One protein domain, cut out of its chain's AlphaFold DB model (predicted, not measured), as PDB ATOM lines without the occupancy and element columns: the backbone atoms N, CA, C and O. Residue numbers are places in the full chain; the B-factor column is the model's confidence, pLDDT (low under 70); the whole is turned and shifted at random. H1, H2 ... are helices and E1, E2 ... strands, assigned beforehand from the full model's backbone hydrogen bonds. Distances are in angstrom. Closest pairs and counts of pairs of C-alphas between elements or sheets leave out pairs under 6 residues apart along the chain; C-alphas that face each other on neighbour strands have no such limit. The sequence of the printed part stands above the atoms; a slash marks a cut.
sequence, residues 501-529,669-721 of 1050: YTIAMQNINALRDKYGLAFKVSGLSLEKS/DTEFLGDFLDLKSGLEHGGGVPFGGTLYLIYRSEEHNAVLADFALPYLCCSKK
ATOM      1  N   TYR A 501     374.549 358.546 454.184       88.06
ATOM      2  CA  TYR A 501     373.535 359.337 454.890       88.06
ATOM      3  C   TYR A 501     372.151 359.230 454.245       88.06
ATOM      4  O   TYR A 501     371.147 359.222 454.950       88.06
ATOM      5  N   THR A 502     372.089 359.083 452.920       85.44
ATOM      6  CA  THR A 502     370.833 358.874 452.188       85.44
ATOM      7  C   THR A 502     370.185 357.542 452.557       85.44
ATOM      8  O   THR A 502     368.986 357.500 452.813       85.44
ATOM      9  N   ILE A 503     370.981 356.474 452.661       86.56
ATOM     10  CA  ILE A 503     370.522 355.139 453.066       86.56
ATOM     11  C   ILE A 503     370.123 355.132 454.543       86.56
ATOM     12  O   ILE A 503     369.066 354.612 454.894       86.56
ATOM     13  N   ALA A 504     370.930 355.752 455.407       89.25
ATOM     14  CA  ALA A 504     370.603 355.910 456.820       89.25
ATOM     15  C   ALA A 504     369.267 356.642 456.998       89.25
ATOM     16  O   ALA A 504     368.377 356.143 457.681       89.25
ATOM     17  N   MET A 505     369.091 357.781 456.326       90.19
ATOM     18  CA  MET A 505     367.868 358.574 456.405       90.19
ATOM     19  C   MET A 505     366.648 357.812 455.875       90.19
ATOM     20  O   MET A 505     365.602 357.835 456.516       90.19
ATOM     21  N   GLN A 506     366.777 357.096 454.753       88.50
ATOM     22  CA  GLN A 506     365.707 356.244 454.219       88.50
ATOM     23  C   GLN A 506     365.301 355.150 455.211       88.50
ATOM     24  O   GLN A 506     364.116 354.982 455.482       88.50
ATOM     25  N   ASN A 507     366.271 354.448 455.798       89.44
ATOM     26  CA  ASN A 507     366.009 353.381 456.761       89.44
ATOM     27  C   ASN A 507     365.391 353.911 458.066       89.44
ATOM     28  O   ASN A 507     364.459 353.300 458.589       89.44
ATOM     29  N   ILE A 508     365.865 355.053 458.580       95.19
ATOM     30  CA  ILE A 508     365.286 355.683 459.776       95.19
ATOM     31  C   ILE A 508     363.858 356.155 459.484       95.19
ATOM     32  O   ILE A 508     362.968 355.885 460.286       95.19
ATOM     33  N   ASN A 509     363.609 356.795 458.335       93.81
ATOM     34  CA  ASN A 509     362.260 357.201 457.928       93.81
ATOM     35  C   ASN A 509     361.333 355.989 457.760       93.81
ATOM     36  O   ASN A 509     360.207 356.024 458.241       93.81
ATOM     37  N   ALA A 510     361.810 354.886 457.176       92.06
ATOM     38  CA  ALA A 510     361.025 353.660 457.051       92.06
ATOM     39  C   ALA A 510     360.642 353.069 458.421       92.06
ATOM     40  O   ALA A 510     359.507 352.632 458.605       92.06
ATOM     41  N   LEU A 511     361.556 353.076 459.399       95.19
ATOM     42  CA  LEU A 511     361.256 352.654 460.773       95.19
ATOM     43  C   LEU A 511     360.293 353.623 461.467       95.19
ATOM     44  O   LEU A 511     359.342 353.176 462.106       95.19
ATOM     45  N   ARG A 512     360.507 354.934 461.313       96.06
ATOM     46  CA  ARG A 512     359.612 355.976 461.827       96.06
ATOM     47  C   ARG A 512     358.191 355.770 461.314       96.06
ATOM     48  O   ARG A 512     357.271 355.716 462.121       96.06
ATOM     49  N   ASP A 513     358.023 355.621 460.004       94.44
ATOM     50  CA  ASP A 513     356.714 355.495 459.360       94.44
ATOM     51  C   ASP A 513     356.041 354.169 459.729       94.44
ATOM     52  O   ASP A 513     354.842 354.138 460.002       94.44
ATOM     53  N   LYS A 514     356.816 353.078 459.826       94.12
ATOM     54  CA  LYS A 514     356.320 351.765 460.260       94.12
ATOM     55  C   LYS A 514     355.719 351.795 461.668       94.12
ATOM     56  O   LYS A 514     354.709 351.132 461.893       94.12
ATOM     57  N   TYR A 515     356.350 352.501 462.606       95.31
ATOM     58  CA  TYR A 515     355.929 352.537 464.014       95.31
ATOM     59  C   TYR A 515     355.195 353.831 464.408       95.31
ATOM     60  O   TYR A 515     354.861 354.004 465.574       95.31
ATOM     61  N   GLY A 516     354.936 354.743 463.462       94.94
ATOM     62  CA  GLY A 516     354.236 356.006 463.723       94.94
ATOM     63  C   GLY A 516     354.982 356.956 464.670       94.94
ATOM     64  O   GLY A 516     354.353 357.619 465.491       94.94
ATOM     65  N   LEU A 517     356.314 357.003 464.599       96.44
ATOM     66  CA  LEU A 517     357.140 357.742 465.560       96.44
ATOM     67  C   LEU A 517     357.173 359.247 465.260       96.44
ATOM     68  O   LEU A 517     357.353 359.671 464.118       96.44
ATOM     69  N   ALA A 518     357.054 360.070 466.300       94.12
ATOM     70  CA  ALA A 518     356.928 361.518 466.164       94.12
ATOM     71  C   ALA A 518     358.298 362.221 466.141       94.12
ATOM     72  O   ALA A 518     358.701 362.811 467.136       94.12
ATOM     73  N   PHE A 519     359.029 362.171 465.027       95.94
ATOM     74  CA  PHE A 519     360.248 362.973 464.826       95.94
ATOM     75  C   PHE A 519     360.574 363.163 463.337       95.94
ATOM     76  O   PHE A 519     360.066 362.445 462.473       95.94
ATOM     77  N   LYS A 520     361.449 364.119 463.014       93.50
ATOM     78  CA  LYS A 520     361.967 364.335 461.649       93.50
ATOM     79  C   LYS A 520     363.430 363.904 461.538       93.50
ATOM     80  O   LYS A 520     364.160 363.976 462.517       93.50
ATOM     81  N   VAL A 521     363.866 363.496 460.344       93.00
ATOM     82  CA  VAL A 521     365.285 363.260 460.021       93.00
ATOM     83  C   VAL A 521     365.721 364.207 458.906       93.00
ATOM     84  O   VAL A 521     364.947 364.471 457.984       93.00
ATOM     85  N   SER A 522     366.933 364.751 458.978       90.88
ATOM     86  CA  SER A 522     367.519 365.622 457.949       90.88
ATOM     87  C   SER A 522     369.043 365.474 457.890       90.88
ATOM     88  O   SER A 522     369.658 364.984 458.836       90.88
ATOM     89  N   GLY A 523     369.662 365.867 456.776       90.25
ATOM     90  CA  GLY A 523     371.116 365.784 456.586       90.25
ATOM     91  C   GLY A 523     371.785 367.158 456.609       90.25
ATOM     92  O   GLY A 523     371.296 368.080 455.956       90.25
ATOM     93  N   LEU A 524     372.923 367.280 457.300       91.44
ATOM     94  CA  LEU A 524     373.774 368.478 457.262       91.44
ATOM     95  C   LEU A 524     375.166 368.143 456.716       91.44
ATOM     96  O   LEU A 524     375.860 367.282 457.262       91.44
ATOM     97  N   SER A 525     375.590 368.837 455.658       91.50
ATOM     98  CA  SER A 525     376.915 368.665 455.063       91.50
ATOM     99  C   SER A 525     377.957 369.574 455.716       91.50
ATOM    100  O   SER A 525     377.701 370.749 455.981       91.50
ATOM    101  N   LEU A 526     379.164 369.052 455.938       91.19
ATOM    102  CA  LEU A 526     380.313 369.842 456.399       91.19
ATOM    103  C   LEU A 526     380.945 370.682 455.286       91.19
ATOM    104  O   LEU A 526     381.603 371.676 455.580       91.19
ATOM    105  N   GLU A 527     380.771 370.281 454.023       84.50
ATOM    106  CA  GLU A 527     381.283 370.965 452.834       84.50
ATOM    107  C   GLU A 527     380.118 371.465 451.958       84.50
ATOM    108  O   GLU A 527     379.083 370.803 451.825       84.50
ATOM    109  N   LYS A 528     380.277 372.644 451.343       73.12
ATOM    110  CA  LYS A 528     379.277 373.212 450.427       73.12
ATOM    111  C   LYS A 528     379.350 372.498 449.075       73.12
ATOM    112  O   LYS A 528     380.437 372.340 448.521       73.12
ATOM    113  N   SER A 529     378.199 372.099 448.531       57.38
ATOM    114  CA  SER A 529     378.112 371.561 447.166       57.38
ATOM    115  C   SER A 529     378.660 372.607 446.183       57.38
ATOM    116  O   SER A 529     378.149 373.724 446.084       57.38
ATOM    117  N   ASP A 669     366.366 367.251 451.575       52.38
ATOM    118  CA  ASP A 669     366.648 368.586 452.093       52.38
ATOM    119  C   ASP A 669     368.005 368.553 452.804       52.38
ATOM    120  O   ASP A 669     368.110 368.225 453.986       52.38
ATOM    121  N   THR A 670     369.061 368.825 452.040       62.16
ATOM    122  CA  THR A 670     370.431 368.932 452.529       62.16
ATOM    123  C   THR A 670     370.802 370.394 452.727       62.16
ATOM    124  O   THR A 670     370.556 371.283 451.896       62.16
ATOM    125  N   GLU A 671     371.404 370.670 453.875       78.69
ATOM    126  CA  GLU A 671     371.859 372.004 454.232       78.69
ATOM    127  C   GLU A 671     373.308 371.972 454.700       78.69
ATOM    128  O   GLU A 671     373.798 370.969 455.206       78.69
ATOM    129  N   PHE A 672     374.022 373.065 454.467       86.38
ATOM    130  CA  PHE A 672     375.392 373.201 454.924       86.38
ATOM    131  C   PHE A 672     375.380 373.501 456.426       86.38
ATOM    132  O   PHE A 672     374.692 374.427 456.849       86.38
ATOM    133  N   LEU A 673     376.143 372.751 457.228       88.94
ATOM    134  CA  LEU A 673     376.159 372.882 458.690       88.94
ATOM    135  C   LEU A 673     376.440 374.324 459.134       88.94
ATOM    136  O   LEU A 673     375.803 374.805 460.064       88.94
ATOM    137  N   GLY A 674     377.369 375.018 458.469       86.19
ATOM    138  CA  GLY A 674     377.688 376.408 458.798       86.19
ATOM    139  C   GLY A 674     376.502 377.357 458.601       86.19
ATOM    140  O   GLY A 674     376.191 378.115 459.512       86.19
ATOM    141  N   ASP A 675     375.811 377.254 457.461       84.06
ATOM    142  CA  ASP A 675     374.644 378.091 457.129       84.06
ATOM    143  C   ASP A 675     373.477 377.765 458.087       84.06
ATOM    144  O   ASP A 675     372.786 378.657 458.576       84.06
ATOM    145  N   PHE A 676     373.305 376.482 458.423       86.56
ATOM    146  CA  PHE A 676     372.303 376.039 459.390       86.56
ATOM    147  C   PHE A 676     372.540 376.644 460.780       86.56
ATOM    148  O   PHE A 676     371.602 377.139 461.405       86.56
ATOM    149  N   LEU A 677     373.789 376.630 461.258       87.88
ATOM    150  CA  LEU A 677     374.159 377.150 462.576       87.88
ATOM    151  C   LEU A 677     373.996 378.676 462.699       87.88
ATOM    152  O   LEU A 677     373.810 379.163 463.814       87.88
ATOM    153  N   ASP A 678     374.021 379.423 461.587       79.81
ATOM    154  CA  ASP A 678     373.726 380.866 461.574       79.81
ATOM    155  C   ASP A 678     372.237 381.150 461.839       79.81
ATOM    156  O   ASP A 678     371.884 382.157 462.457       79.81
ATOM    157  N   LEU A 679     371.354 380.250 461.400       77.88
ATOM    158  CA  LEU A 679     369.904 380.401 461.538       77.88
ATOM    159  C   LEU A 679     369.354 379.705 462.784       77.88
ATOM    160  O   LEU A 679     368.339 380.137 463.341       77.88
ATOM    161  N   LYS A 680     369.979 378.600 463.195       82.50
ATOM    162  CA  LYS A 680     369.485 377.686 464.226       82.50
ATOM    163  C   LYS A 680     370.623 377.298 465.167       82.50
ATOM    164  O   LYS A 680     371.605 376.680 464.775       82.50
ATOM    165  N   SER A 681     370.451 377.604 466.447       82.38
ATOM    166  CA  SER A 681     371.346 377.161 467.514       82.38
ATOM    167  C   SER A 681     370.708 376.037 468.338       82.38
ATOM    168  O   SER A 681     369.510 375.770 468.239       82.38
ATOM    169  N   GLY A 682     371.521 375.368 469.162       86.88
ATOM    170  CA  GLY A 682     371.042 374.347 470.097       86.88
ATOM    171  C   GLY A 682     371.093 372.908 469.585       86.88
ATOM    172  O   GLY A 682     370.479 372.051 470.211       86.88
ATOM    173  N   LEU A 683     371.823 372.628 468.494       92.81
ATOM    174  CA  LEU A 683     372.149 371.249 468.118       92.81
ATOM    175  C   LEU A 683     372.891 370.562 469.264       92.81
ATOM    176  O   LEU A 683     373.932 371.044 469.713       92.81
ATOM    177  N   GLU A 684     372.374 369.417 469.694       93.62
ATOM    178  CA  GLU A 684     372.946 368.638 470.786       93.62
ATOM    179  C   GLU A 684     373.054 367.165 470.414       93.62
ATOM    180  O   GLU A 684     372.146 366.589 469.819       93.62
ATOM    181  N   HIS A 685     374.181 366.551 470.755       94.62
ATOM    182  CA  HIS A 685     374.349 365.118 470.590       94.62
ATOM    183  C   HIS A 685     373.735 364.368 471.780       94.62
ATOM    184  O   HIS A 685     374.102 364.609 472.935       94.62
ATOM    185  N   GLY A 686     372.822 363.441 471.484       88.69
ATOM    186  CA  GLY A 686     372.162 362.595 472.482       88.69
ATOM    187  C   GLY A 686     372.047 361.116 472.104       88.69
ATOM    188  O   GLY A 686     371.396 360.373 472.836       88.69
ATOM    189  N   GLY A 687     372.618 360.683 470.970       91.00
ATOM    190  CA  GLY A 687     372.478 359.311 470.466       91.00
ATOM    191  C   GLY A 687     371.038 358.974 470.055       91.00
ATOM    192  O   GLY A 687     370.537 357.878 470.323       91.00
ATOM    193  N   GLY A 688     370.327 359.957 469.496       95.38
ATOM    194  CA  GLY A 688     368.895 359.873 469.222       95.38
ATOM    195  C   GLY A 688     368.207 361.234 469.174       95.38
ATOM    196  O   GLY A 688     368.848 362.264 468.975       95.38
ATOM    197  N   VAL A 689     366.886 361.237 469.349       97.50
ATOM    198  CA  VAL A 689     366.042 362.428 469.206       97.50
ATOM    199  C   VAL A 689     364.877 362.407 470.208       97.50
ATOM    200  O   VAL A 689     364.246 361.359 470.381       97.50
ATOM    201  N   PRO A 690     364.566 363.532 470.882       96.50
ATOM    202  CA  PRO A 690     363.388 363.622 471.742       96.50
ATOM    203  C   PRO A 690     362.092 363.540 470.930       96.50
ATOM    204  O   PRO A 690     362.075 363.787 469.719       96.50
ATOM    205  N   PHE A 691     360.986 363.212 471.594       95.38
ATOM    206  CA  PHE A 691     359.670 363.180 470.958       95.38
ATOM    207  C   PHE A 691     359.314 364.572 470.417       95.38
ATOM    208  O   PHE A 691     359.482 365.586 471.088       95.38
ATOM    209  N   GLY A 692     358.854 364.634 469.168       94.81
ATOM    210  CA  GLY A 692     358.626 365.884 468.443       94.81
ATOM    211  C   GLY A 692     359.907 366.603 467.999       94.81
ATOM    212  O   GLY A 692     359.823 367.741 467.547       94.81
ATOM    213  N   GLY A 693     361.083 365.982 468.122       95.38
ATOM    214  CA  GLY A 693     362.372 366.561 467.741       95.38
ATOM    215  C   GLY A 693     362.785 366.315 466.286       95.38
ATOM    216  O   GLY A 693     362.102 365.640 465.509       95.38
ATOM    217  N   THR A 694     363.953 366.845 465.916       94.62
ATOM    218  CA  THR A 694     364.588 366.609 464.604       94.62
ATOM    219  C   THR A 694     365.971 366.010 464.775       94.62
ATOM    220  O   THR A 694     366.820 366.630 465.408       94.62
ATOM    221  N   LEU A 695     366.198 364.837 464.186       96.19
ATOM    222  CA  LEU A 695     367.484 364.155 464.096       96.19
ATOM    223  C   LEU A 695     368.253 364.642 462.863       96.19
ATOM    224  O   LEU A 695     367.765 364.552 461.736       96.19
ATOM    225  N   TYR A 696     369.477 365.104 463.069       94.88
ATOM    226  CA  TYR A 696     370.391 365.541 462.028       94.88
ATOM    227  C   TYR A 696     371.533 364.550 461.852       94.88
ATOM    228  O   TYR A 696     372.266 364.254 462.794       94.88
ATOM    229  N   LEU A 697     371.700 364.073 460.620       95.06
ATOM    230  CA  LEU A 697     372.827 363.247 460.204       95.06
ATOM    231  C   LEU A 697     373.901 364.160 459.611       95.06
ATOM    232  O   LEU A 697     373.712 364.730 458.533       95.06
ATOM    233  N   ILE A 698     375.020 364.313 460.311       94.75
ATOM    234  CA  ILE A 698     376.162 365.090 459.834       94.75
ATOM    235  C   ILE A 698     376.992 364.212 458.900       94.75
ATOM    236  O   ILE A 698     377.394 363.109 459.272       94.75
ATOM    237  N   TYR A 699     377.283 364.697 457.700       93.56
ATOM    238  CA  TYR A 699     378.111 364.008 456.709       93.56
ATOM    239  C   TYR A 699     379.061 364.993 456.027       93.56
ATOM    240  O   TYR A 699     378.912 366.208 456.145       93.56
ATOM    241  N   ARG A 700     380.076 364.494 455.316       90.38
ATOM    242  CA  ARG A 700     381.088 365.371 454.714       90.38
ATOM    243  C   ARG A 700     380.548 366.129 453.498       90.38
ATOM    244  O   ARG A 700     380.472 367.354 453.522       90.38
ATOM    245  N   SER A 701     380.182 365.399 452.448       86.00
ATOM    246  CA  SER A 701     379.660 365.936 451.184       86.00
ATOM    247  C   SER A 701     378.870 364.865 450.428       86.00
ATOM    248  O   SER A 701     378.822 363.714 450.850       86.00
ATOM    249  N   GLU A 702     378.232 365.209 449.308       80.56
ATOM    250  CA  GLU A 702     377.497 364.218 448.501       80.56
ATOM    251  C   GLU A 702     378.413 363.139 447.901       80.56
ATOM    252  O   GLU A 702     378.005 361.985 447.785       80.56
ATOM    253  N   GLU A 703     379.665 363.485 447.584       80.44
ATOM    254  CA  GLU A 703     380.683 362.532 447.116       80.44
ATOM    255  C   GLU A 703     381.234 361.665 448.263       80.44
ATOM    256  O   GLU A 703     381.576 360.503 448.063       80.44
ATOM    257  N   HIS A 704     381.292 362.220 449.477       84.88
ATOM    258  CA  HIS A 704     381.754 361.547 450.693       84.88
ATOM    259  C   HIS A 704     380.596 361.451 451.688       84.88
ATOM    260  O   HIS A 704     380.546 362.141 452.709       84.88
ATOM    261  N   ASN A 705     379.632 360.606 451.340       86.38
ATOM    262  CA  ASN A 705     378.293 360.617 451.920       86.38
ATOM    263  C   ASN A 705     378.140 359.800 453.212       86.38
ATOM    264  O   ASN A 705     377.013 359.600 453.648       86.38
ATOM    265  N   ALA A 706     379.215 359.314 453.833       90.94
ATOM    266  CA  ALA A 706     379.111 358.570 455.087       90.94
ATOM    267  C   ALA A 706     378.649 359.479 456.240       90.94
ATOM    268  O   ALA A 706     379.141 360.600 456.385       90.94
ATOM    269  N   VAL A 707     377.735 358.988 457.083       94.06
ATOM    270  CA  VAL A 707     377.350 359.667 458.324       94.06
ATOM    271  C   VAL A 707     378.542 359.666 459.271       94.06
ATOM    272  O   VAL A 707     379.047 358.608 459.647       94.06
ATOM    273  N   LEU A 708     378.972 360.860 459.651       94.50
ATOM    274  CA  LEU A 708     380.082 361.101 460.561       94.50
ATOM    275  C   LEU A 708     379.608 361.255 461.998       94.50
ATOM    276  O   LEU A 708     380.330 360.845 462.904       94.50
ATOM    277  N   ALA A 709     378.443 361.882 462.187       95.31
ATOM    278  CA  ALA A 709     377.882 362.121 463.503       95.31
ATOM    279  C   ALA A 709     376.363 362.352 463.503       95.31
ATOM    280  O   ALA A 709     375.792 362.698 462.468       95.31
ATOM    281  N   ASP A 710     375.732 362.237 464.671       94.94
ATOM    282  CA  ASP A 710     374.343 362.641 464.920       94.94
ATOM    283  C   ASP A 710     374.202 363.783 465.934       94.94
ATOM    284  O   ASP A 710     374.913 363.839 466.941       94.94
ATOM    285  N   PHE A 711     373.247 364.672 465.667       96.00
ATOM    286  CA  PHE A 711     372.795 365.737 466.565       96.00
ATOM    287  C   PHE A 711     371.272 365.848 466.496       96.00
ATOM    288  O   PHE A 711     370.661 365.416 465.521       96.00
ATOM    289  N   ALA A 712     370.650 366.467 467.490       95.75
ATOM    290  CA  ALA A 712     369.217 366.694 467.510       95.75
ATOM    291  C   ALA A 712     368.852 368.125 467.911       95.75
ATOM    292  O   ALA A 712     369.584 368.798 468.638       95.75
ATOM    293  N   LEU A 713     367.682 368.561 467.444       94.00
ATOM    294  CA  LEU A 713     366.939 369.686 468.005       94.00
ATOM    295  C   LEU A 713     365.712 369.166 468.763       94.00
ATOM    296  O   LEU A 713     365.079 368.211 468.299       94.00
ATOM    297  N   PRO A 714     365.311 369.817 469.871       93.25
ATOM    298  CA  PRO A 714     364.163 369.396 470.676       93.25
ATOM    299  C   PRO A 714     362.804 369.750 470.053       93.25
ATOM    300  O   PRO A 714     361.778 369.675 470.717       93.25
ATOM    301  N   TYR A 715     362.786 370.166 468.787       91.44
ATOM    302  CA  TYR A 715     361.584 370.531 468.046       91.44
ATOM    303  C   TYR A 715     361.689 370.098 466.580       91.44
ATOM    304  O   TYR A 715     362.785 369.894 466.043       91.44
ATOM    305  N   LEU A 716     360.535 369.984 465.919       87.38
ATOM    306  CA  LEU A 716     360.443 369.768 464.479       87.38
ATOM    307  C   LEU A 716     360.982 371.010 463.769       87.38
ATOM    308  O   LEU A 716     360.350 372.064 463.756       87.38
ATOM    309  N   CYS A 717     362.174 370.887 463.202       74.12
ATOM    310  CA  CYS A 717     362.869 371.961 462.535       74.12
ATOM    311  C   CYS A 717     362.713 371.825 461.021       74.12
ATOM    312  O   CYS A 717     362.722 370.747 460.409       74.12
ATOM    313  N   CYS A 718     362.485 372.990 460.441       61.19
ATOM    314  CA  CYS A 718     362.114 373.230 459.067       61.19
ATOM    315  C   CYS A 718     363.168 372.671 458.108       61.19
ATOM    316  O   CYS A 718     364.363 372.729 458.378       61.19
ATOM    317  N   SER A 719     362.724 372.130 456.978       51.91
ATOM    318  CA  SER A 719     363.588 372.052 455.805       51.91
ATOM    319  C   SER A 719     363.540 373.385 455.069       51.91
ATOM    320  O   SER A 719     362.569 374.127 455.221       51.91
ATOM    321  N   LYS A 720     364.590 373.697 454.303       46.84
ATOM    322  CA  LYS A 720     364.744 374.923 453.508       46.84
ATOM    323  C   LYS A 720     363.458 375.368 452.808       46.84
ATOM    324  O   LYS A 720     363.139 374.964 451.694       46.84
ATOM    325  N   LYS A 721     362.775 376.282 453.477       43.31
ATOM    326  CA  LYS A 721     362.350 377.597 453.014       43.31
ATOM    327  C   LYS A 721     361.791 378.255 454.263       43.31
ATOM    328  O   LYS A 721     360.610 378.098 454.563       43.31
TER     329      LYS A 721
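What this domain is: This is residues 501 to 529 and 669 to 721 of the 1050 residues of an uncharacterized protein of Flavobacterium sp. CC-CTC003 (UniProt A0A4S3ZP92). A strongly twisted sheet of four strands makes the core, with the long helix H1 along one face and the short helix H2 over part of the opposite face. The short strand E3 lies near E4 and E5. The printed part has 82 residues, with H1 E1 E2 H2 E3 E4 E5 along the chain, and its class is mixed, helices and strands. The sheet's order is E2 E1 E4 E5, mixed parallel and antiparallel; the whole is compact, with a radius of gyration of the C-alphas of 12.0 A and spans of 34 by 26 by 25 A.

How they stand to each other: E1, residues 520 to 525, and E4, residues 694 to 699, are parallel at 26 degrees, with N 522 and O 695 2.9 A apart. E2, residues 670 to 672, is an edge strand parallel to E1, with N 525 and O 671 2.8 A apart. E5, residues 707 to 713, is the other edge strand and forms an antiparallel hairpin with E4, with N 696 and O 711 2.7 A apart. H1, residues 501 to 515, is on the sheet at a height of 8.5 A, over E4 and along the strands at 16 degrees on the local plane; the closest C-alphas of H1 and E4 are those of Tyr 501 and Leu 697, 6.6 A apart. H2, residues 673 to 679, is on the opposite face, only just over E1, with 3 of its 7 C-alphas falling on it; C-alphas 524 and 673 are the closest of E1 and H2, 5.2 A apart. E3, residues 688 to 690, pairs with no named strand; its closest C-alpha pair with E5 is Val 689 and Ala 712, 5.6 A. Every O i to N i+4 pair is within hydrogen-bond range in H1, and 2 of 3 in H2.

Where its parts are: H1 is 21.0 A long from C-alpha 501 at (373.535, 359.337, 454.890). E1 is 16.9 A, E4 15.9 A and E5 17.4 A long, and E5 ends at C-alpha 713 at (366.939, 369.686, 468.005).

The domain as a whole: The C-alphas farthest apart are those of Tyr 515 and Lys 528, 34.0 A. Residues 530 to 668 are not printed, and C-alphas 529 and 669 are 12.8 A apart across the cut. Of the links printed whole, none is long. The model's pLDDT is under 70 at residues 529, 669 to 670 and 718 to 721.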